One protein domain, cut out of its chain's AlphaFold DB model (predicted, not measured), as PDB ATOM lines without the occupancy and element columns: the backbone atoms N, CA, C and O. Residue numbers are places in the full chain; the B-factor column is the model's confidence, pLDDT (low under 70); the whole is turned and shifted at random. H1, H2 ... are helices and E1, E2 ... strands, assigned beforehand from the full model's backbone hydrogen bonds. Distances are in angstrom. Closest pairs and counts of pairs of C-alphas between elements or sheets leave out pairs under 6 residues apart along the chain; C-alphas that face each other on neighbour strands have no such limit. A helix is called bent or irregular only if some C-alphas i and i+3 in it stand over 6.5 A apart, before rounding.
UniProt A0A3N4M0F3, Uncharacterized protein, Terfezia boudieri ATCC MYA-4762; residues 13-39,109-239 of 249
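AT A GLANCE: This is residues 13 to 39 and 109 to 239 of the 249 residues of an uncharacterized protein of Terfezia boudieri ATCC MYA-4762 (UniProt A0A3N4M0F3). A strongly twisted seven-strand sheet, E1 E2 E5 E6 E7 E8 E9, wraps partly round one long helix, H2, while the small hairpin E3 and E4 and the short helix H1 cover other sides of H2. A last helix, H3, begins beside the sheet with residues 223 to 231 and runs on past it, and residues 178 to 183, in the loop after H2, stick out. The 158 printed residues, with three named helices and nine named strands in the order H1 E1 E2 E3 E4 E5 E6 H2 E7 E8 E9 H3, are of the mixed class. The large sheet is branched and mixed, the small one antiparallel. The whole is compact, with a radius of gyration of the C-alphas of 15.6 A and spans of 51 by 34 by 29 A.

IN THESE COORDINATES: The large sheet holds E1, residues 34 to 36, E2, 110 to 114, E5, 129 to 133, E6, 138 to 144, E7, 190 to 196, E8, 200 to 209, 29.5 A long, and E9, 212 to 218. The small sheet is E3, residues 117 to 119, and E4, 123 to 126. H2, residues 148 to 176, is 42.4 A long from C-alpha 148 at (-46.034, 3.403, 18.240). It has a kink of 31 degrees near residue 155 and is irregular, but only just: C-alphas 149 and 152 are 6.7 A apart. H1 is residues 19 to 26, from C-alpha 19 at (-36.111, -3.646, 26.567), and H3 is residues 222 to 239, 26.7 A long, to C-alpha 239 at (-51.770, -41.774, 24.928).

HOW THE PARTS SIT: E6 and E7 are parallel, with N 143 and O 194 2.8 A apart; with H2 they form a strand-helix-strand unit, parallel neighbours joined through a helix, its crossover right-handed. E7 E8 E9 are a meander, each strand the antiparallel neighbour of the one before, with N 193 and O 204 at 2.8 A and N 207 and O 214 at 2.8 A. E1 and E9 lie on one side of E8, E7 on the other; N 35 and O 201 are 2.8 A apart. E5 is antiparallel to E6, N 131 to O 140 2.8 A, and to E2, N 111 to O 132 2.8 A. E2 runs on into E3 at 96 degrees, and E4 into E5 at 94 degrees. In the hairpin E3 and E4, N 118 and O 125 are 2.9 A apart. H2 is on the large sheet; its closest C-alphas to E7 are Leu 166 and Cys 191, 5.5 A, and to E3 Ser 164 and Thr 119, 5.5 A. H1 touches H2, with residues 152 to 160 of H2 alone, closest C-alphas Leu 19 and Ala 156, 4.5 A, at a shallow tilt of 28 degrees, the same way. H1 and H3 only graze the sheet; H2 and H3 are apart. Every O i to N i+4 pair is within hydrogen-bond range in H1, 21 of 25 in H2 and 12 of 14 in H3.

THE WHOLE: The C-alphas farthest apart, Arg 39 and Gly 181, are 53.6 A apart. Residues 40 to 108 are not printed, and C-alphas 39 and 109 are 30.9 A apart across the cut. The link from H2 to E7 is long. Mean pLDDT of the printed part is 80.0; residues 37 to 39, 172 to 187 and 219 to 239 are under 70.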
ATOM      1  N   PRO A  13     -43.132  -5.301  39.044       96.38
ATOM      2  CA  PRO A  13     -44.203  -5.115  38.072       96.38
ATOM      3  C   PRO A  13     -43.702  -5.220  36.630       96.38
ATOM      4  O   PRO A  13     -42.610  -4.744  36.311       96.38
ATOM      5  N   PHE A  14     -44.511  -5.800  35.738       96.19
ATOM      6  CA  PHE A  14     -44.154  -5.897  34.317       96.19
ATOM      7  C   PHE A  14     -43.774  -4.530  33.727       96.19
ATOM      8  O   PHE A  14     -42.755  -4.408  33.053       96.19
ATOM      9  N   SER A  15     -44.516  -3.482  34.082       94.38
ATOM     10  CA  SER A  15     -44.340  -2.109  33.595       94.38
ATOM     11  C   SER A  15     -42.996  -1.444  33.932       94.38
ATOM     12  O   SER A  15     -42.687  -0.401  33.345       94.38
ATOM     13  N   GLU A  16     -42.201  -2.029  34.835       95.88
ATOM     14  CA  GLU A  16     -40.863  -1.563  35.231       95.88
ATOM     15  C   GLU A  16     -39.721  -2.200  34.421       95.88
ATOM     16  O   GLU A  16     -38.536  -1.932  34.662       95.88
ATOM     17  N   TRP A  17     -40.040  -3.083  33.475       95.62
ATOM     18  CA  TRP A  17     -39.053  -3.652  32.565       95.62
ATOM     19  C   TRP A  17     -38.806  -2.735  31.368       95.62
ATOM     20  O   TRP A  17     -39.731  -2.230  30.731       95.62
ATOM     21  N   CYS A  18     -37.528  -2.536  31.043       95.06
ATOM     22  CA  CYS A  18     -37.086  -1.891  29.813       95.06
ATOM     23  C   CYS A  18     -36.467  -2.929  28.872       95.06
ATOM     24  O   CYS A  18     -35.976  -3.973  29.310       95.06
ATOM     25  N   LEU A  19     -36.489  -2.648  27.566       94.56
ATOM     26  CA  LEU A  19     -36.111  -3.646  26.567       94.56
ATOM     27  C   LEU A  19     -34.640  -4.070  26.671       94.56
ATOM     28  O   LEU A  19     -34.344  -5.241  26.461       94.56
ATOM     29  N   SER A  20     -33.732  -3.158  27.025       94.75
ATOM     30  CA  SER A  20     -32.309  -3.480  27.201       94.75
ATOM     31  C   SER A  20     -32.088  -4.501  28.318       94.75
ATOM     32  O   SER A  20     -31.448  -5.521  28.080       94.75
ATOM     33  N   ALA A  21     -32.690  -4.284  29.491       94.25
ATOM     34  CA  ALA A  21     -32.584  -5.205  30.622       94.25
ATOM     35  C   ALA A  21     -33.184  -6.584  30.306       94.25
ATOM     36  O   ALA A  21     -32.638  -7.604  30.706       94.25
ATOM     37  N   VAL A  22     -34.291  -6.628  29.558       94.25
ATOM     38  CA  VAL A  22     -34.924  -7.887  29.126       94.25
ATOM     39  C   VAL A  22     -34.064  -8.627  28.101       94.25
ATOM     40  O   VAL A  22     -33.918  -9.847  28.190       94.25
ATOM     41  N   LYS A  23     -33.479  -7.906  27.134       94.38
ATOM     42  CA  LYS A  23     -32.559  -8.491  26.149       94.38
ATOM     43  C   LYS A  23     -31.340  -9.108  26.826       94.38
ATOM     44  O   LYS A  23     -30.964 -10.220  26.471       94.38
ATOM     45  N   GLU A  24     -30.771  -8.422  27.813       93.81
ATOM     46  CA  GLU A  24     -29.663  -8.936  28.621       93.81
ATOM     47  C   GLU A  24     -30.084 -10.164  29.438       93.81
ATOM     48  O   GLU A  24     -29.456 -11.217  29.329       93.81
ATOM     49  N   LEU A  25     -31.192 -10.061  30.181       92.44
ATOM     50  CA  LEU A  25     -31.697 -11.121  31.054       92.44
ATOM     51  C   LEU A  25     -31.925 -12.444  30.312       92.44
ATOM     52  O   LEU A  25     -31.577 -13.510  30.818       92.44
ATOM     53  N   TYR A  26     -32.528 -12.378  29.127       91.56
ATOM     54  CA  TYR A  26     -32.923 -13.561  28.364       91.56
ATOM     55  C   TYR A  26     -32.000 -13.875  27.179       91.56
ATOM     56  O   TYR A  26     -32.280 -14.804  26.420       91.56
ATOM     57  N   GLY A  27     -30.915 -13.115  26.998       91.31
ATOM     58  CA  GLY A  27     -29.998 -13.277  25.867       91.31
ATOM     59  C   GLY A  27     -30.666 -13.069  24.502       91.31
ATOM     60  O   GLY A  27     -30.296 -13.727  23.528       91.31
ATOM     61  N   ILE A  28     -31.675 -12.194  24.421       89.88
ATOM     62  CA  ILE A  28     -32.377 -11.898  23.166       89.88
ATOM     63  C   ILE A  28     -31.494 -10.982  22.322       89.88
ATOM     64  O   ILE A  28     -31.216  -9.840  22.693       89.88
ATOM     65  N   THR A  29     -31.087 -11.478  21.159       86.12
ATOM     66  CA  THR A  29     -30.262 -10.740  20.199       86.12
ATOM     67  C   THR A  29     -31.089 -10.307  18.990       86.12
ATOM     68  O   THR A  29     -32.092 -10.932  18.651       86.12
ATOM     69  N   GLY A  30     -30.671  -9.218  18.341       82.38
ATOM     70  CA  GLY A  30     -31.316  -8.704  17.133       82.38
ATOM     71  C   GLY A  30     -32.558  -7.839  17.369       82.38
ATOM     72  O   GLY A  30     -32.858  -7.401  18.486       82.38
ATOM     73  N   GLU A  31     -33.241  -7.548  16.265       85.94
ATOM     74  CA  GLU A  31     -34.473  -6.759  16.222       85.94
ATOM     75  C   GLU A  31     -35.712  -7.643  16.353       85.94
ATOM     76  O   GLU A  31     -35.676  -8.830  16.031       85.94
ATOM     77  N   PHE A  32     -36.818  -7.050  16.802       87.00
ATOM     78  CA  PHE A  32     -38.113  -7.725  16.844       87.00
ATOM     79  C   PHE A  32     -38.825  -7.524  15.508       87.00
ATOM     80  O   PHE A  32     -39.206  -6.393  15.187       87.00
ATOM     81  N   PRO A  33     -39.026  -8.593  14.721       86.31
ATOM     82  CA  PRO A  33     -39.788  -8.503  13.496       86.31
ATOM     83  C   PRO A  33     -41.199  -7.999  13.747       86.31
ATOM     84  O   PRO A  33     -41.856  -8.417  14.702       86.31
ATOM     85  N   LYS A  34     -41.683  -7.150  12.843       87.00
ATOM     86  CA  LYS A  34     -43.063  -6.681  12.866       87.00
ATOM     87  C   LYS A  34     -43.835  -7.174  11.665       87.00
ATOM     88  O   LYS A  34     -43.395  -7.031  10.525       87.00
ATOM     89  N   TYR A  35     -45.024  -7.681  11.935       84.19
ATOM     90  CA  TYR A  35     -46.037  -7.937  10.936       84.19
ATOM     91  C   TYR A  35     -46.942  -6.713  10.823       84.19
ATOM     92  O   TYR A  35     -47.541  -6.267  11.803       84.19
ATOM     93  N   LYS A  36     -47.040  -6.151   9.619       80.62
ATOM     94  CA  LYS A  36     -47.991  -5.083   9.309       80.62
ATOM     95  C   LYS A  36     -49.171  -5.686   8.579       80.62
ATOM     96  O   LYS A  36     -48.980  -6.320   7.542       80.62
ATOM     97  N   CYS A  37     -50.378  -5.441   9.078       69.62
ATOM     98  CA  CYS A  37     -51.573  -5.802   8.330       69.62
ATOM     99  C   CYS A  37     -51.553  -5.082   6.973       69.62
ATOM    100  O   CYS A  37     -51.388  -3.859   6.907       69.62
ATOM    101  N   GLY A  38     -51.705  -5.841   5.888       65.00
ATOM    102  CA  GLY A  38     -51.897  -5.266   4.562       65.00
ATOM    103  C   GLY A  38     -53.176  -4.427   4.519       65.00
ATOM    104  O   GLY A  38     -54.136  -4.696   5.240       65.00
ATOM    105  N   ARG A  39     -53.204  -3.400   3.666       61.34
ATOM    106  CA  ARG A  39     -54.448  -2.688   3.354       61.34
ATOM    107  C   ARG A  39     -55.101  -3.375   2.164       61.34
ATOM    108  O   ARG A  39     -54.558  -3.320   1.065       61.34
ATOM    109  N   ILE A 109     -61.915 -24.619  23.373       71.44
ATOM    110  CA  ILE A 109     -60.559 -25.112  23.678       71.44
ATOM    111  C   ILE A 109     -59.655 -23.947  24.078       71.44
ATOM    112  O   ILE A 109     -58.810 -24.117  24.948       71.44
ATOM    113  N   PHE A 110     -59.857 -22.770  23.476       78.94
ATOM    114  CA  PHE A 110     -59.153 -21.538  23.811       78.94
ATOM    115  C   PHE A 110     -60.089 -20.528  24.466       78.94
ATOM    116  O   PHE A 110     -61.116 -20.171  23.897       78.94
ATOM    117  N   ILE A 111     -59.694 -20.009  25.623       83.44
ATOM    118  CA  ILE A 111     -60.434 -19.006  26.385       83.44
ATOM    119  C   ILE A 111     -59.580 -17.740  26.463       83.44
ATOM    120  O   ILE A 111     -58.501 -17.738  27.062       83.44
ATOM    121  N   ILE A 112     -60.071 -16.643  25.880       85.88
ATOM    122  CA  ILE A 112     -59.404 -15.337  25.939       85.88
ATOM    123  C   ILE A 112     -59.795 -14.628  27.239       85.88
ATOM    124  O   ILE A 112     -60.939 -14.203  27.406       85.88
ATOM    125  N   LYS A 113     -58.844 -14.469  28.166       86.69
ATOM    126  CA  LYS A 113     -59.078 -13.858  29.484       86.69
ATOM    127  C   LYS A 113     -58.420 -12.484  29.597       86.69
ATOM    128  O   LYS A 113     -57.192 -12.407  29.637       86.69
ATOM    129  N   PRO A 114     -59.192 -11.395  29.687       87.12
ATOM    130  CA  PRO A 114     -58.640 -10.067  29.913       87.12
ATOM    131  C   PRO A 114     -58.111  -9.906  31.343       87.12
ATOM    132  O   PRO A 114     -58.702 -10.439  32.283       87.12
ATOM    133  N   GLN A 115     -57.042  -9.123  31.518       88.88
ATOM    134  CA  GLN A 115     -56.532  -8.699  32.836       88.88
ATOM    135  C   GLN A 115     -56.191  -9.863  33.793       88.88
ATOM    136  O   GLN A 115     -56.263  -9.718  35.018       88.88
ATOM    137  N   LYS A 116     -55.811 -11.032  33.252       91.56
ATOM    138  CA  LYS A 116     -55.420 -12.201  34.055       91.56
ATOM    139  C   LYS A 116     -54.156 -11.877  34.853       91.56
ATOM    140  O   LYS A 116     -53.173 -11.408  34.288       91.56
ATOM    141  N   GLN A 117     -54.166 -12.151  36.155       94.38
ATOM    142  CA  GLN A 117     -52.967 -12.032  36.987       94.38
ATOM    143  C   GLN A 117     -51.991 -13.159  36.663       94.38
ATOM    144  O   GLN A 117     -52.379 -14.326  36.655       94.38
ATOM    145  N   VAL A 118     -50.732 -12.800  36.424       94.38
ATOM    146  CA  VAL A 118     -49.638 -13.732  36.143       94.38
ATOM    147  C   VAL A 118     -48.462 -13.398  37.054       94.38
ATOM    148  O   VAL A 118     -48.116 -12.229  37.245       94.38
ATOM    149  N   THR A 119     -47.839 -14.426  37.630       93.38
ATOM    150  CA  THR A 119     -46.710 -14.272  38.560       93.38
ATOM    151  C   THR A 119     -45.599 -15.265  38.228       93.38
ATOM    152  O   THR A 119     -45.796 -16.476  38.285       93.38
ATOM    153  N   GLY A 120     -44.411 -14.752  37.913       91.44
ATOM    154  CA  GLY A 120     -43.229 -15.554  37.592       91.44
ATOM    155  C   GLY A 120     -42.034 -15.215  38.461       91.44
ATOM    156  O   GLY A 120     -42.165 -14.600  39.515       91.44
ATOM    157  N   VAL A 121     -40.847 -15.627  38.025       90.12
ATOM    158  CA  VAL A 121     -39.611 -15.409  38.789       90.12
ATOM    159  C   VAL A 121     -39.233 -13.925  38.804       90.12
ATOM    160  O   VAL A 121     -38.913 -13.373  39.852       90.12
ATOM    161  N   TYR A 122     -39.327 -13.265  37.648       94.06
ATOM    162  CA  TYR A 122     -38.837 -11.896  37.456       94.06
ATOM    163  C   TYR A 122     -39.946 -10.835  37.438       94.06
ATOM    164  O   TYR A 122     -39.689  -9.661  37.711       94.06
ATOM    165  N   GLY A 123     -41.183 -11.229  37.122       94.19
ATOM    166  CA  GLY A 123     -42.285 -10.296  36.910       94.19
ATOM    167  C   GLY A 123     -43.606 -10.737  37.523       94.19
ATOM    168  O   GLY A 123     -43.889 -11.934  37.614       94.19
ATOM    169  N   ARG A 124     -44.431  -9.758  37.902       95.25
ATOM    170  CA  ARG A 124     -45.825  -9.969  38.319       95.25
ATOM    171  C   ARG A 124     -46.758  -8.874  37.808       95.25
ATOM    172  O   ARG A 124     -46.331  -7.736  37.599       95.25
ATOM    173  N   GLY A 125     -48.039  -9.206  37.712       94.81
ATOM    174  CA  GLY A 125     -49.118  -8.254  37.455       94.81
ATOM    175  C   GLY A 125     -50.196  -8.809  36.526       94.81
ATOM    176  O   GLY A 125     -50.139  -9.977  36.135       94.81
ATOM    177  N   PRO A 126     -51.186  -7.981  36.163       94.38
ATOM    178  CA  PRO A 126     -52.140  -8.335  35.128       94.38
ATOM    179  C   PRO A 126     -51.471  -8.315  33.752       94.38
ATOM    180  O   PRO A 126     -50.603  -7.481  33.483       94.38
ATOM    181  N   VAL A 127     -51.913  -9.211  32.881       94.25
ATOM    182  CA  VAL A 127     -51.652  -9.152  31.439       94.25
ATOM    183  C   VAL A 127     -52.885  -8.628  30.717       94.25
ATOM    184  O   VAL A 127     -54.000  -8.877  31.174       94.25
ATOM    185  N   ASP A 128     -52.720  -7.950  29.583       92.81
ATOM    186  CA  ASP A 128     -53.862  -7.374  28.864       92.81
ATOM    187  C   ASP A 128     -54.855  -8.447  28.414       92.81
ATOM    188  O   ASP A 128     -56.039  -8.361  28.754       92.81
ATOM    189  N   TYR A 129     -54.355  -9.502  27.759       91.94
ATOM    190  CA  TYR A 129     -55.110 -10.729  27.494       91.94
ATOM    191  C   TYR A 129     -54.241 -11.974  27.678       91.94
ATOM    192  O   TYR A 129     -53.123 -12.042  27.175       91.94
ATOM    193  N   ALA A 130     -54.782 -12.992  28.337       92.38
ATOM    194  CA  ALA A 130     -54.254 -14.349  28.326       92.38
ATOM    195  C   ALA A 130     -55.048 -15.218  27.344       92.38
ATOM    196  O   ALA A 130     -56.260 -15.060  27.203       92.38
ATOM    197  N   ILE A 131     -54.357 -16.145  26.692       90.38
ATOM    198  CA  ILE A 131     -54.920 -17.187  25.835       90.38
ATOM    199  C   ILE A 131     -54.758 -18.494  26.605       90.38
ATOM    200  O   ILE A 131     -53.683 -19.104  26.606       90.38
ATOM    201  N   ASP A 132     -55.809 -18.877  27.320       87.25
ATOM    202  CA  ASP A 132     -55.831 -20.092  28.125       87.25
ATOM    203  C   ASP A 132     -56.406 -21.257  27.323       87.25
ATOM    204  O   ASP A 132     -57.282 -21.069  26.485       87.25
ATOM    205  N   LEU A 133     -55.958 -22.471  27.623       80.56
ATOM    206  CA  LEU A 133     -56.688 -23.681  27.281       80.56
ATOM    207  C   LEU A 133     -57.864 -23.878  28.247       80.56
ATOM    208  O   LEU A 133     -57.834 -23.380  29.378       80.56
ATOM    209  N   SER A 134     -58.869 -24.658  27.844       77.56
ATOM    210  CA  SER A 134     -60.004 -25.026  28.707       77.56
ATOM    211  C   SER A 134     -59.566 -25.654  30.040       77.56
ATOM    212  O   SER A 134     -60.187 -25.419  31.073       77.56
ATOM    213  N   ASN A 135     -58.425 -26.354  30.054       74.69
ATOM    214  CA  ASN A 135     -57.815 -26.939  31.253       74.69
ATOM    215  C   ASN A 135     -57.042 -25.934  32.146       74.69
ATOM    216  O   ASN A 135     -56.389 -26.332  33.111       74.69
ATOM    217  N   GLY A 136     -57.070 -24.637  31.823       79.38
ATOM    218  CA  GLY A 136     -56.465 -23.563  32.613       79.38
ATOM    219  C   GLY A 136     -54.975 -23.291  32.364       79.38
ATOM    220  O   GLY A 136     -54.427 -22.372  32.983       79.38
ATOM    221  N   VAL A 137     -54.314 -24.035  31.468       84.62
ATOM    222  CA  VAL A 137     -52.936 -23.751  31.021       84.62
ATOM    223  C   VAL A 137     -52.908 -22.481  30.172       84.62
ATOM    224  O   VAL A 137     -53.683 -22.360  29.229       84.62
ATOM    225  N   THR A 138     -51.993 -21.549  30.452       90.12
ATOM    226  CA  THR A 138     -51.816 -20.350  29.616       90.12
ATOM    227  C   THR A 138     -50.839 -20.628  28.487       90.12
ATOM    228  O   THR A 138     -49.638 -20.770  28.716       90.12
ATOM    229  N   MET A 139     -51.352 -20.654  27.258       87.94
ATOM    230  CA  MET A 139     -50.558 -20.881  26.048       87.94
ATOM    231  C   MET A 139     -49.995 -19.595  25.461       87.94
ATOM    232  O   MET A 139     -48.958 -19.629  24.799       87.94
ATOM    233  N   GLY A 140     -50.636 -18.454  25.713       92.19
ATOM    234  CA  GLY A 140     -50.110 -17.181  25.248       92.19
ATOM    235  C   GLY A 140     -50.590 -15.971  26.026       92.19
ATOM    236  O   GLY A 140     -51.574 -16.025  26.761       92.19
ATOM    237  N   VAL A 141     -49.873 -14.868  25.847       95.69
ATOM    238  CA  VAL A 141     -50.157 -13.576  26.467       95.69
ATOM    239  C   VAL A 141     -50.041 -12.466  25.429       95.69
ATOM    240  O   VAL A 141     -49.064 -12.393  24.685       95.69
ATOM    241  N   THR A 142     -51.019 -11.566  25.413       95.12
ATOM    242  CA  THR A 142     -51.025 -10.360  24.582       95.12
ATOM    243  C   THR A 142     -50.833  -9.122  25.447       95.12
ATOM    244  O   THR A 142     -51.489  -9.002  26.479       95.12
ATOM    245  N   GLU A 143     -49.982  -8.206  24.989       96.12
ATOM    246  CA  GLU A 143     -49.788  -6.847  25.500       96.12
ATOM    247  C   GLU A 143     -50.221  -5.846  24.416       96.12
ATOM    248  O   GLU A 143     -49.748  -5.883  23.274       96.12
ATOM    249  N   VAL A 144     -51.122  -4.935  24.761       93.31
ATOM    250  CA  VAL A 144     -51.654  -3.915  23.859       93.31
ATOM    251  C   VAL A 144     -50.954  -2.591  24.126       93.31
ATOM    252  O   VAL A 144     -50.759  -2.182  25.271       93.31
ATOM    253  N   LYS A 145     -50.556  -1.900  23.059       91.69
ATOM    254  CA  LYS A 145     -49.965  -0.562  23.124       91.69
ATOM    255  C   LYS A 145     -50.666   0.345  22.133       91.69
ATOM    256  O   LYS A 145     -50.790  -0.015  20.977       91.69
ATOM    257  N   ARG A 146     -51.132   1.516  22.546       86.00
ATOM    258  CA  ARG A 146     -51.820   2.462  21.658       86.00
ATOM    259  C   ARG A 146     -50.845   3.209  20.754       86.00
ATOM    260  O   ARG A 146     -51.107   3.372  19.565       86.00
ATOM    261  N   GLU A 147     -49.745   3.672  21.338       88.38
ATOM    262  CA  GLU A 147     -48.781   4.551  20.682       88.38
ATOM    263  C   GLU A 147     -47.592   3.753  20.128       88.38
ATOM    264  O   GLU A 147     -47.051   2.871  20.799       88.38
ATOM    265  N   ASP A 148     -47.139   4.096  18.919       87.06
ATOM    266  CA  ASP A 148     -46.034   3.403  18.240       87.06
ATOM    267  C   ASP A 148     -44.733   3.450  19.066       87.06
ATOM    268  O   ASP A 148     -43.982   2.477  19.130       87.06
ATOM    269  N   ASN A 149     -44.485   4.560  19.770       90.25
ATOM    270  CA  ASN A 149     -43.312   4.719  20.637       90.25
ATOM    271  C   ASN A 149     -43.367   3.843  21.906       90.25
ATOM    272  O   ASN A 149     -42.331   3.600  22.530       90.25
ATOM    273  N   ALA A 150     -44.543   3.332  22.278       92.44
ATOM    274  CA  ALA A 150     -44.741   2.499  23.456       92.44
ATOM    275  C   ALA A 150     -44.531   1.000  23.164       92.44
ATOM    276  O   ALA A 150     -44.385   0.209  24.100       92.44
ATOM    277  N   ILE A 151     -44.431   0.601  21.890       93.62
ATOM    278  CA  ILE A 151     -44.210  -0.792  21.462       93.62
ATOM    279  C   ILE A 151     -42.946  -1.390  22.084       93.62
ATOM    280  O   ILE A 151     -42.979  -2.507  22.589       93.62
ATOM    281  N   THR A 152     -41.848  -0.630  22.132       94.75
ATOM    282  CA  THR A 152     -40.580  -1.076  22.745       94.75
ATOM    283  C   THR A 152     -40.771  -1.468  24.211       94.75
ATOM    284  O   THR A 152     -40.228  -2.471  24.675       94.75
ATOM    285  N   LYS A 153     -41.586  -0.700  24.942       95.50
ATOM    286  CA  LYS A 153     -41.957  -1.024  26.319       95.50
ATOM    287  C   LYS A 153     -42.868  -2.253  26.363       95.50
ATOM    288  O   LYS A 153     -42.674  -3.104  27.220       95.50
ATOM    289  N   GLY A 154     -43.819  -2.373  25.437       96.38
ATOM    290  CA  GLY A 154     -44.677  -3.555  25.308       96.38
ATOM    291  C   GLY A 154     -43.891  -4.851  25.085       96.38
ATOM    292  O   GLY A 154     -44.144  -5.837  25.764       96.38
ATOM    293  N   LEU A 155     -42.872  -4.835  24.220       96.50
ATOM    294  CA  LEU A 155     -41.972  -5.974  23.981       96.50
ATOM    295  C   LEU A 155     -41.230  -6.405  25.250       96.50
ATOM    296  O   LEU A 155     -41.133  -7.598  25.537       96.50
ATOM    297  N   ALA A 156     -40.742  -5.438  26.031       96.38
ATOM    298  CA  ALA A 156     -40.081  -5.713  27.303       96.38
ATOM    299  C   ALA A 156     -41.041  -6.362  28.313       96.38
ATOM    300  O   ALA A 156     -40.709  -7.384  28.911       96.38
ATOM    301  N   GLN A 157     -42.241  -5.796  28.466       97.31
ATOM    302  CA  GLN A 157     -43.273  -6.339  29.353       97.31
ATOM    303  C   GLN A 157     -43.656  -7.760  28.945       97.31
ATOM    304  O   GLN A 157     -43.611  -8.676  29.766       97.31
ATOM    305  N   ASN A 158     -43.965  -7.956  27.664       97.62
ATOM    306  CA  ASN A 158     -44.490  -9.213  27.159       97.62
ATOM    307  C   ASN A 158     -43.488 -10.365  27.262       97.62
ATOM    308  O   ASN A 158     -43.880 -11.467  27.635       97.62
ATOM    309  N   ALA A 159     -42.195 -10.117  27.041       96.50
ATOM    310  CA  ALA A 159     -41.167 -11.144  27.217       96.50
ATOM    311  C   ALA A 159     -41.135 -11.709  28.651       96.50
ATOM    312  O   ALA A 159     -41.047 -12.923  28.839       96.50
ATOM    313  N   VAL A 160     -41.257 -10.847  29.665       96.75
ATOM    314  CA  VAL A 160     -41.314 -11.287  31.069       96.75
ATOM    315  C   VAL A 160     -42.667 -11.931  31.382       96.75
ATOM    316  O   VAL A 160     -42.717 -12.938  32.081       96.75
ATOM    317  N   GLN A 161     -43.769 -11.406  30.835       97.75
ATOM    318  CA  GLN A 161     -45.106 -11.985  31.013       97.75
ATOM    319  C   GLN A 161     -45.192 -13.432  30.502       97.75
ATOM    320  O   GLN A 161     -45.733 -14.283  31.208       97.75
ATOM    321  N   ILE A 162     -44.652 -13.737  29.313       96.25
ATOM    322  CA  ILE A 162     -44.712 -15.097  28.747       96.25
ATOM    323  C   ILE A 162     -43.816 -16.088  29.491       96.25
ATOM    324  O   ILE A 162     -44.175 -17.258  29.615       96.25
ATOM    325  N   GLU A 163     -42.678 -15.642  30.032       95.19
ATOM    326  CA  GLU A 163     -41.858 -16.480  30.912       95.19
ATOM    327  C   GLU A 163     -42.598 -16.792  32.213       95.19
ATOM    328  O   GLU A 163     -42.692 -17.958  32.605       95.19
ATOM    329  N   SER A 164     -43.202 -15.771  32.827       95.25
ATOM    330  CA  SER A 164     -44.011 -15.928  34.031       95.25
ATOM    331  C   SER A 164     -45.196 -16.877  33.816       95.25
ATOM    332  O   SER A 164     -45.409 -17.782  34.624       95.25
ATOM    333  N   ALA A 165     -45.934 -16.723  32.712       94.69
ATOM    334  CA  ALA A 165     -47.076 -17.572  32.370       94.69
ATOM    335  C   ALA A 165     -46.664 -19.028  32.105       94.69
ATOM    336  O   ALA A 165     -47.351 -19.962  32.536       94.69
ATOM    337  N   LEU A 166     -45.518 -19.231  31.446       92.06
ATOM    338  CA  LEU A 166     -44.941 -20.555  31.242       92.06
ATOM    339  C   LEU A 166     -44.584 -21.201  32.583       92.06
ATOM    340  O   LEU A 166     -44.966 -22.338  32.845       92.06
ATOM    341  N   TRP A 167     -43.881 -20.482  33.458       89.06
ATOM    342  CA  TRP A 167     -43.482 -20.992  34.770       89.06
ATOM    343  C   TRP A 167     -44.680 -21.387  35.640       89.06
ATOM    344  O   TRP A 167     -44.681 -22.470  36.232       89.06
ATOM    345  N   GLU A 168     -45.709 -20.543  35.686       88.94
ATOM    346  CA  GLU A 168     -46.947 -20.807  36.418       88.94
ATOM    347  C   GLU A 168     -47.670 -22.045  35.874       88.94
ATOM    348  O   GLU A 168     -48.054 -22.934  36.638       88.94
ATOM    349  N   SER A 169     -47.800 -22.151  34.548       85.00
ATOM    350  CA  SER A 169     -48.443 -23.296  33.895       85.00
ATOM    351  C   SER A 169     -47.712 -24.608  34.181       85.00
ATOM    352  O   SER A 169     -48.350 -25.628  34.445       85.00
ATOM    353  N   ARG A 170     -46.374 -24.577  34.232       82.50
ATOM    354  CA  ARG A 170     -45.559 -25.746  34.591       82.50
ATOM    355  C   ARG A 170     -45.583 -26.108  36.075       82.50
ATOM    356  O   ARG A 170     -45.224 -27.232  36.408       82.50
ATOM    357  N   LYS A 171     -45.871 -25.168  36.979       79.31
ATOM    358  CA  LYS A 171     -46.036 -25.468  38.415       79.31
ATOM    359  C   LYS A 171     -47.327 -26.240  38.649       79.31
ATOM    360  O   LYS A 171     -47.282 -27.338  39.174       79.31
ATOM    361  N   ARG A 172     -48.437 -25.719  38.123       68.25
ATOM    362  CA  ARG A 172     -49.767 -26.328  38.255       68.25
ATOM    363  C   ARG A 172     -49.813 -27.790  37.804       68.25
ATOM    364  O   ARG A 172     -50.450 -28.593  38.461       68.25
ATOM    365  N   LYS A 173     -49.123 -28.129  36.708       64.44
ATOM    366  CA  LYS A 173     -49.037 -29.512  36.206       64.44
ATOM    367  C   LYS A 173     -48.106 -30.419  37.018       64.44
ATOM    368  O   LYS A 173     -48.295 -31.626  37.009       64.44
ATOM    369  N   ARG A 174     -47.123 -29.849  37.725       57.50
ATOM    370  CA  ARG A 174     -46.283 -30.607  38.661       57.50
ATOM    371  C   ARG A 174     -47.030 -30.953  39.946       57.50
ATOM    372  O   ARG A 174     -46.880 -32.049  40.455       57.50
ATOM    373  N   ASP A 175     -47.882 -30.056  40.425       55.38
ATOM    374  CA  ASP A 175     -48.656 -30.313  41.642       55.38
ATOM    375  C   ASP A 175     -49.749 -31.387  41.424       55.38
ATOM    376  O   ASP A 175     -50.207 -32.004  42.383       55.38
ATOM    377  N   THR A 176     -50.169 -31.638  40.174       51.25
ATOM    378  CA  THR A 176     -51.155 -32.680  39.832       51.25
ATOM    379  C   THR A 176     -50.545 -34.060  39.590       51.25
ATOM    380  O   THR A 176     -51.247 -35.044  39.781       51.25
ATOM    381  N   CYS A 177     -49.267 -34.168  39.205       50.12
ATOM    382  CA  CYS A 177     -48.632 -35.467  38.936       50.12
ATOM    383  C   CYS A 177     -48.184 -36.229  40.198       50.12
ATOM    384  O   CYS A 177     -47.797 -37.391  40.106       50.12
ATOM    385  N   ASP A 178     -48.278 -35.609  41.378       47.88
ATOM    386  CA  ASP A 178     -47.904 -36.226  42.656       47.88
ATOM    387  C   ASP A 178     -49.028 -37.090  43.280       47.88
ATOM    388  O   ASP A 178     -48.810 -37.706  44.324       47.88
ATOM    389  N   LEU A 179     -50.228 -37.153  42.678       49.47
ATOM    390  CA  LEU A 179     -51.415 -37.755  43.311       49.47
ATOM    391  C   LEU A 179     -51.875 -39.107  42.738       49.47
ATOM    392  O   LEU A 179     -52.582 -39.827  43.441       49.47
ATOM    393  N   ASP A 180     -51.479 -39.499  41.526       42.03
ATOM    394  CA  ASP A 180     -52.053 -40.692  40.874       42.03
ATOM    395  C   ASP A 180     -51.117 -41.467  39.930       42.03
ATOM    396  O   ASP A 180     -51.564 -42.404  39.265       42.03
ATOM    397  N   GLY A 181     -49.812 -41.172  39.898       42.38
ATOM    398  CA  GLY A 181     -48.804 -42.032  39.250       42.38
ATOM    399  C   GLY A 181     -49.061 -42.349  37.767       42.38
ATOM    400  O   GLY A 181     -48.446 -43.264  37.219       42.38
ATOM    401  N   THR A 182     -49.965 -41.614  37.112       41.84
ATOM    402  CA  THR A 182     -50.281 -41.767  35.694       41.84
ATOM    403  C   THR A 182     -49.560 -40.659  34.938       41.84
ATOM    404  O   THR A 182     -50.080 -39.580  34.675       41.84
ATOM    405  N   ASP A 183     -48.292 -40.932  34.651       45.19
ATOM    406  CA  ASP A 183     -47.348 -40.050  33.972       45.19
ATOM    407  C   ASP A 183     -47.781 -39.819  32.507       45.19
ATOM    408  O   ASP A 183     -47.392 -40.558  31.609       45.19
ATOM    409  N   ASN A 184     -48.677 -38.856  32.262       45.59
ATOM    410  CA  ASN A 184     -49.114 -38.473  30.906       45.59
ATOM    411  C   ASN A 184     -49.418 -36.980  30.718       45.59
ATOM    412  O   ASN A 184     -49.766 -36.556  29.614       45.59
ATOM    413  N   ASP A 185     -49.288 -36.156  31.756       49.22
ATOM    414  CA  ASP A 185     -49.576 -34.731  31.641       49.22
ATOM    415  C   ASP A 185     -48.348 -33.988  31.091       49.22
ATOM    416  O   ASP A 185     -47.444 -33.592  31.828       49.22
ATOM    417  N   GLU A 186     -48.300 -33.807  29.765       59.75
ATOM    418  CA  GLU A 186     -47.254 -33.023  29.102       59.75
ATOM    419  C   GLU A 186     -47.169 -31.623  29.723       59.75
ATOM    420  O   GLU A 186     -48.045 -30.765  29.575       59.75
ATOM    421  N   VAL A 187     -46.078 -31.390  30.449       66.62
ATOM    422  CA  VAL A 187     -45.772 -30.094  31.041       66.62
ATOM    423  C   VAL A 187     -45.579 -29.082  29.904       66.62
ATOM    424  O   VAL A 187     -44.734 -29.315  29.033       66.62
ATOM    425  N   PRO A 188     -46.285 -27.933  29.912       73.06
ATOM    426  CA  PRO A 188     -46.150 -26.931  28.863       73.06
ATOM    427  C   PRO A 188     -44.689 -26.523  28.686       73.06
ATOM    428  O   PRO A 188     -44.037 -26.055  29.623       73.06
ATOM    429  N   ASN A 189     -44.159 -26.710  27.481       82.00
ATOM    430  CA  ASN A 189     -42.768 -26.395  27.173       82.00
ATOM    431  C   ASN A 189     -42.608 -25.015  26.528       82.00
ATOM    432  O   ASN A 189     -41.478 -24.548  26.398       82.00
ATOM    433  N   CYS A 190     -43.697 -24.344  26.150       87.69
ATOM    434  CA  CYS A 190     -43.649 -23.010  25.575       87.69
ATOM    435  C   CYS A 190     -44.864 -22.146  25.916       87.69
ATOM    436  O   CYS A 190     -45.917 -22.644  26.305       87.69
ATOM    437  N   CYS A 191     -44.677 -20.836  25.783       91.00
ATOM    438  CA  CYS A 191     -45.724 -19.825  25.858       91.00
ATOM    439  C   CYS A 191     -45.445 -18.754  24.798       91.00
ATOM    440  O   CYS A 191     -44.290 -18.361  24.588       91.00
ATOM    441  N   PHE A 192     -46.493 -18.303  24.116       91.75
ATOM    442  CA  PHE A 192     -46.406 -17.342  23.024       91.75
ATOM    443  C   PHE A 192     -46.753 -15.926  23.484       91.75
ATOM    444  O   PHE A 192     -47.602 -15.718  24.346       91.75
ATOM    445  N   GLY A 193     -46.098 -14.944  22.885       94.44
ATOM    446  CA  GLY A 193     -46.254 -13.532  23.186       94.44
ATOM    447  C   GLY A 193     -46.733 -12.755  21.977       94.44
ATOM    448  O   GLY A 193     -46.234 -12.967  20.870       94.44
ATOM    449  N   ILE A 194     -47.688 -11.856  22.188       94.62
ATOM    450  CA  ILE A 194     -48.178 -10.928  21.173       94.62
ATOM    451  C   ILE A 194     -48.042  -9.510  21.719       94.62
ATOM    452  O   ILE A 194     -48.544  -9.215  22.800       94.62
ATOM    453  N   VAL A 195     -47.413  -8.616  20.961       95.25
ATOM    454  CA  VAL A 195     -47.460  -7.170  21.231       95.25
ATOM    455  C   VAL A 195     -48.096  -6.475  20.046       95.25
ATOM    456  O   VAL A 195     -47.715  -6.743  18.906       95.25
ATOM    457  N   THR A 196     -49.085  -5.615  20.286       92.56
ATOM    458  CA  THR A 196     -49.850  -5.013  19.187       92.56
ATOM    459  C   THR A 196     -50.444  -3.648  19.514       92.56
ATOM    460  O   THR A 196     -50.881  -3.394  20.634       92.56
ATOM    461  N   ASN A 197     -50.518  -2.791  18.496       88.56
ATOM    462  CA  ASN A 197     -51.345  -1.577  18.473       88.56
ATOM    463  C   ASN A 197     -52.544  -1.710  17.514       88.56
ATOM    464  O   ASN A 197     -53.074  -0.714  17.022       88.56
ATOM    465  N   ALA A 198     -52.916  -2.952  17.186       84.31
ATOM    466  CA  ALA A 198     -53.852  -3.363  16.138       84.31
ATOM    467  C   ALA A 198     -53.413  -3.067  14.685       84.31
ATOM    468  O   ALA A 198     -53.991  -3.633  13.756       84.31
ATOM    469  N   LYS A 199     -52.382  -2.240  14.455       83.00
ATOM    470  CA  LYS A 199     -51.812  -1.955  13.121       83.00
ATOM    471  C   LYS A 199     -50.581  -2.813  12.829       83.00
ATOM    472  O   LYS A 199     -50.412  -3.324  11.721       83.00
ATOM    473  N   GLU A 200     -49.716  -2.933  13.826       87.88
ATOM    474  CA  GLU A 200     -48.484  -3.705  13.831       87.88
ATOM    475  C   GLU A 200     -48.582  -4.793  14.901       87.88
ATOM    476  O   GLU A 200     -49.084  -4.548  15.997       87.88
ATOM    477  N   TRP A 201     -48.076  -5.979  14.577       90.88
ATOM    478  CA  TRP A 201     -48.108  -7.157  15.433       90.88
ATOM    479  C   TRP A 201     -46.702  -7.730  15.558       90.88
ATOM    480  O   TRP A 201     -46.001  -7.902  14.559       90.88
ATOM    481  N   TYR A 202     -46.300  -8.032  16.784       93.25
ATOM    482  CA  TYR A 202     -45.007  -8.616  17.112       93.25
ATOM    483  C   TYR A 202     -45.244  -9.943  17.812       93.25
ATOM    484  O   TYR A 202     -46.085 -10.027  18.707       93.25
ATOM    485  N   PHE A 203     -44.490 -10.963  17.412       92.00
ATOM    486  CA  PHE A 203     -44.668 -12.328  17.890       92.00
ATOM    487  C   PHE A 203     -43.404 -12.821  18.586       92.00
ATOM    488  O   PHE A 203     -42.315 -12.819  18.003       92.00
ATOM    489  N   LEU A 204     -43.569 -13.254  19.833       92.19
ATOM    490  CA  LEU A 204     -42.525 -13.830  20.667       92.19
ATOM    491  C   LEU A 204     -42.906 -15.265  21.034       92.19
ATOM    492  O   LEU A 204     -44.079 -15.621  21.124       92.19
ATOM    493  N   LYS A 205     -41.904 -16.088  21.314       90.56
ATOM    494  CA  LYS A 205     -42.082 -17.393  21.948       90.56
ATOM    495  C   LYS A 205     -41.027 -17.561  23.019       90.56
ATOM    496  O   LYS A 205     -39.842 -17.376  22.750       90.56
ATOM    497  N   CYS A 206     -41.457 -17.978  24.198       91.69
ATOM    498  CA  CYS A 206     -40.582 -18.477  25.243       91.69
ATOM    499  C   CYS A 206     -40.714 -19.996  25.294       91.69
ATOM    500  O   CYS A 206     -41.822 -20.519  25.366       91.69
ATOM    501  N   THR A 207     -39.590 -20.704  25.265       90.19
ATOM    502  CA  THR A 207     -39.525 -22.170  25.354       90.19
ATOM    503  C   THR A 207     -38.671 -22.552  26.551       90.19
ATOM    504  O   THR A 207     -37.638 -21.929  26.777       90.19
ATOM    505  N   PHE A 208     -39.054 -23.568  27.312       86.06
ATOM    506  CA  PHE A 208     -38.253 -24.098  28.407       86.06
ATOM    507  C   PHE A 208     -37.529 -25.364  27.951       86.06
ATOM    508  O   PHE A 208     -38.159 -26.372  27.646       86.06
ATOM    509  N   VAL A 209     -36.199 -25.305  27.892       80.81
ATOM    510  CA  VAL A 209     -35.342 -26.398  27.419       80.81
ATOM    511  C   VAL A 209     -34.147 -26.525  28.359       80.81
ATOM    512  O   VAL A 209     -33.451 -25.544  28.617       80.81
ATOM    513  N   ASN A 210     -33.889 -27.733  28.864       80.50
ATOM    514  CA  ASN A 210     -32.740 -28.048  29.727       80.50
ATOM    515  C   ASN A 210     -32.606 -27.116  30.946       80.50
ATOM    516  O   ASN A 210     -31.526 -26.610  31.245       80.50
ATOM    517  N   GLY A 211     -33.718 -26.837  31.629       77.94
ATOM    518  CA  GLY A 211     -33.712 -26.006  32.836       77.94
ATOM    519  C   GLY A 211     -33.638 -24.494  32.586       77.94
ATOM    520  O   GLY A 211     -33.616 -23.733  33.549       77.94
ATOM    521  N   ARG A 212     -33.601 -24.043  31.324       82.69
ATOM    522  CA  ARG A 212     -33.473 -22.626  30.953       82.69
ATOM    523  C   ARG A 212     -34.536 -22.212  29.945       82.69
ATOM    524  O   ARG A 212     -35.015 -23.029  29.160       82.69
ATOM    525  N   THR A 213     -34.892 -20.934  29.951       88.00
ATOM    526  CA  THR A 213     -35.772 -20.357  28.936       88.00
ATOM    527  C   THR A 213     -34.981 -19.908  27.713       88.00
ATOM    528  O   THR A 213     -33.846 -19.445  27.815       88.00
ATOM    529  N   LYS A 214     -35.579 -20.084  26.538       89.56
ATOM    530  CA  LYS A 214     -35.072 -19.621  25.247       89.56
ATOM    531  C   LYS A 214     -36.153 -18.813  24.557       89.56
ATOM    532  O   LYS A 214     -37.302 -19.252  24.497       89.56
ATOM    533  N   PHE A 215     -35.761 -17.669  24.017       90.56
ATOM    534  CA  PHE A 215     -36.661 -16.761  23.328       90.56
ATOM    535  C   PHE A 215     -36.439 -16.797  21.824       90.56
ATOM    536  O   PHE A 215     -35.307 -16.847  21.346       90.56
ATOM    537  N   MET A 216     -37.542 -16.759  21.090       86.00
ATOM    538  CA  MET A 216     -37.574 -16.686  19.636       86.00
ATOM    539  C   MET A 216     -38.539 -15.581  19.216       86.00
ATOM    540  O   MET A 216     -39.557 -15.354  19.872       86.00
ATOM    541  N   VAL A 217     -38.215 -14.907  18.118       84.69
ATOM    542  CA  VAL A 217     -39.010 -13.817  17.541       84.69
ATOM    543  C   VAL A 217     -39.296 -14.137  16.077       84.69
ATOM    544  O   VAL A 217     -38.427 -14.669  15.385       84.69
ATOM    545  N   SER A 218     -40.512 -13.862  15.599       75.44
ATOM    546  CA  SER A 218     -40.953 -14.273  14.256       75.44
ATOM    547  C   SER A 218     -41.672 -13.159  13.498       75.44
ATOM    548  O   SER A 218     -42.371 -12.337  14.086       75.44
ATOM    549  N   HIS A 219     -41.535 -13.182  12.168       67.25
ATOM    550  CA  HIS A 219     -42.270 -12.321  11.235       67.25
ATOM    551  C   HIS A 219     -43.713 -12.796  10.987       67.25
ATOM    552  O   HIS A 219     -44.500 -12.049  10.409       67.25
ATOM    553  N   SER A 220     -44.057 -14.034  11.368       64.69
ATOM    554  CA  SER A 220     -45.351 -14.644  11.041       64.69
ATOM    555  C   SER A 220     -45.993 -15.354  12.230       64.69
ATOM    556  O   SER A 220     -45.335 -16.111  12.948       64.69
ATOM    557  N   TYR A 221     -47.309 -15.172  12.357       62.56
ATOM    558  CA  TYR A 221     -48.171 -15.884  13.300       62.56
ATOM    559  C   TYR A 221     -48.406 -17.349  12.903       62.56
ATOM    560  O   TYR A 221     -48.713 -18.168  13.766       62.56
ATOM    561  N   THR A 222     -48.231 -17.709  11.623       57.84
ATOM    562  CA  THR A 222     -48.393 -19.100  11.153       57.84
ATOM    563  C   THR A 222     -47.432 -20.048  11.860       57.84
ATOM    564  O   THR A 222     -47.792 -21.178  12.172       57.84
ATOM    565  N   TRP A 223     -46.240 -19.556  12.198       57.47
ATOM    566  CA  TRP A 223     -45.256 -20.300  12.972       57.47
ATOM    567  C   TRP A 223     -45.759 -20.653  14.383       57.47
ATOM    568  O   TRP A 223     -45.593 -21.791  14.816       57.47
ATOM    569  N   LEU A 224     -46.448 -19.725  15.059       57.31
ATOM    570  CA  LEU A 224     -47.025 -19.969  16.388       57.31
ATOM    571  C   LEU A 224     -48.104 -21.063  16.335       57.31
ATOM    572  O   LEU A 224     -48.161 -21.926  17.207       57.31
ATOM    573  N   LEU A 225     -48.935 -21.049  15.287       52.84
ATOM    574  CA  LEU A 225     -50.031 -22.006  15.111       52.84
ATOM    575  C   LEU A 225     -49.530 -23.421  14.786       52.84
ATOM    576  O   LEU A 225     -50.023 -24.386  15.367       52.84
ATOM    577  N   MET A 226     -48.529 -23.554  13.909       51.88
ATOM    578  CA  MET A 226     -47.961 -24.859  13.531       51.88
ATOM    579  C   MET A 226     -47.295 -25.574  14.719       51.88
ATOM    580  O   MET A 226     -47.403 -26.794  14.874       51.88
ATOM    581  N   GLU A 227     -46.623 -24.827  15.596       53.03
ATOM    582  CA  GLU A 227     -46.000 -25.402  16.791       53.03
ATOM    583  C   GLU A 227     -47.016 -25.723  17.892       53.03
ATOM    584  O   GLU A 227     -46.900 -26.773  18.529       53.03
ATOM    585  N   ALA A 228     -48.036 -24.880  18.084       49.47
ATOM    586  CA  ALA A 228     -49.141 -25.183  18.992       49.47
ATOM    587  C   ALA A 228     -49.837 -26.497  18.588       49.47
ATOM    588  O   ALA A 228     -50.015 -27.378  19.429       49.47
ATOM    589  N   GLN A 229     -50.119 -26.695  17.294       48.53
ATOM    590  CA  GLN A 229     -50.656 -27.959  16.769       48.53
ATOM    591  C   GLN A 229     -49.740 -29.146  17.082       48.53
ATOM    592  O   GLN A 229     -50.206 -30.148  17.623       48.53
ATOM    593  N   SER A 230     -48.436 -29.013  16.817       46.19
ATOM    594  CA  SER A 230     -47.453 -30.076  17.064       46.19
ATOM    595  C   SER A 230     -47.451 -30.524  18.530       46.19
ATOM    596  O   SER A 230     -47.513 -31.725  18.800       46.19
ATOM    597  N   SER A 231     -47.493 -29.569  19.470       45.31
ATOM    598  CA  SER A 231     -47.577 -29.862  20.909       45.31
ATOM    599  C   SER A 231     -48.874 -30.579  21.306       45.31
ATOM    600  O   SER A 231     -48.843 -31.494  22.112       45.31
ATOM    601  N   THR A 232     -50.013 -30.253  20.683       43.97
ATOM    602  CA  THR A 232     -51.284 -30.951  20.961       43.97
ATOM    603  C   THR A 232     -51.363 -32.357  20.350       43.97
ATOM    604  O   THR A 232     -52.103 -33.210  20.844       43.97
ATOM    605  N   THR A 233     -50.623 -32.616  19.267       38.44
ATOM    606  CA  THR A 233     -50.623 -33.918  18.582       38.44
ATOM    607  C   THR A 233     -49.665 -34.940  19.190       38.44
ATOM    608  O   THR A 233     -49.959 -36.135  19.123       38.44
ATOM    609  N   ASP A 234     -48.550 -34.505  19.784       38.19
ATOM    610  CA  ASP A 234     -47.555 -35.408  20.382       38.19
ATOM    611  C   ASP A 234     -48.113 -36.087  21.649       38.19
ATOM    612  O   ASP A 234     -48.087 -37.319  21.755       38.19
ATOM    613  N   GLY A 235     -48.819 -35.324  22.497       38.94
ATOM    614  CA  GLY A 235     -49.545 -35.860  23.652       38.94
ATOM    615  C   GLY A 235     -50.615 -36.905  23.300       38.94
ATOM    616  O   GLY A 235     -50.817 -37.870  24.038       38.94
ATOM    617  N   ARG A 236     -51.261 -36.804  22.128       36.94
ATOM    618  CA  ARG A 236     -52.244 -37.812  21.666       36.94
ATOM    619  C   ARG A 236     -51.603 -39.068  21.080       36.94
ATOM    620  O   ARG A 236     -52.179 -40.149  21.207       36.94
ATOM    621  N   LYS A 237     -50.431 -38.963  20.442       31.59
ATOM    622  CA  LYS A 237     -49.730 -40.140  19.901       31.59
ATOM    623  C   LYS A 237     -49.216 -41.052  21.013       31.59
ATOM    624  O   LYS A 237     -49.278 -42.265  20.845       31.59
ATOM    625  N   LYS A 238     -48.779 -40.501  22.150       32.78
ATOM    626  CA  LYS A 238     -48.324 -41.307  23.296       32.78
ATOM    627  C   LYS A 238     -49.464 -41.931  24.098       32.78
ATOM    628  O   LYS A 238     -49.363 -43.103  24.449       32.78
ATOM    629  N   ALA A 239     -50.582 -41.222  24.271       32.50
ATOM    630  CA  ALA A 239     -51.770 -41.774  24.928       32.50
ATOM    631  C   ALA A 239     -52.333 -43.015  24.205       32.50
ATOM    632  O   ALA A 239     -52.852 -43.916  24.853       32.50
TER     633      ALA A 239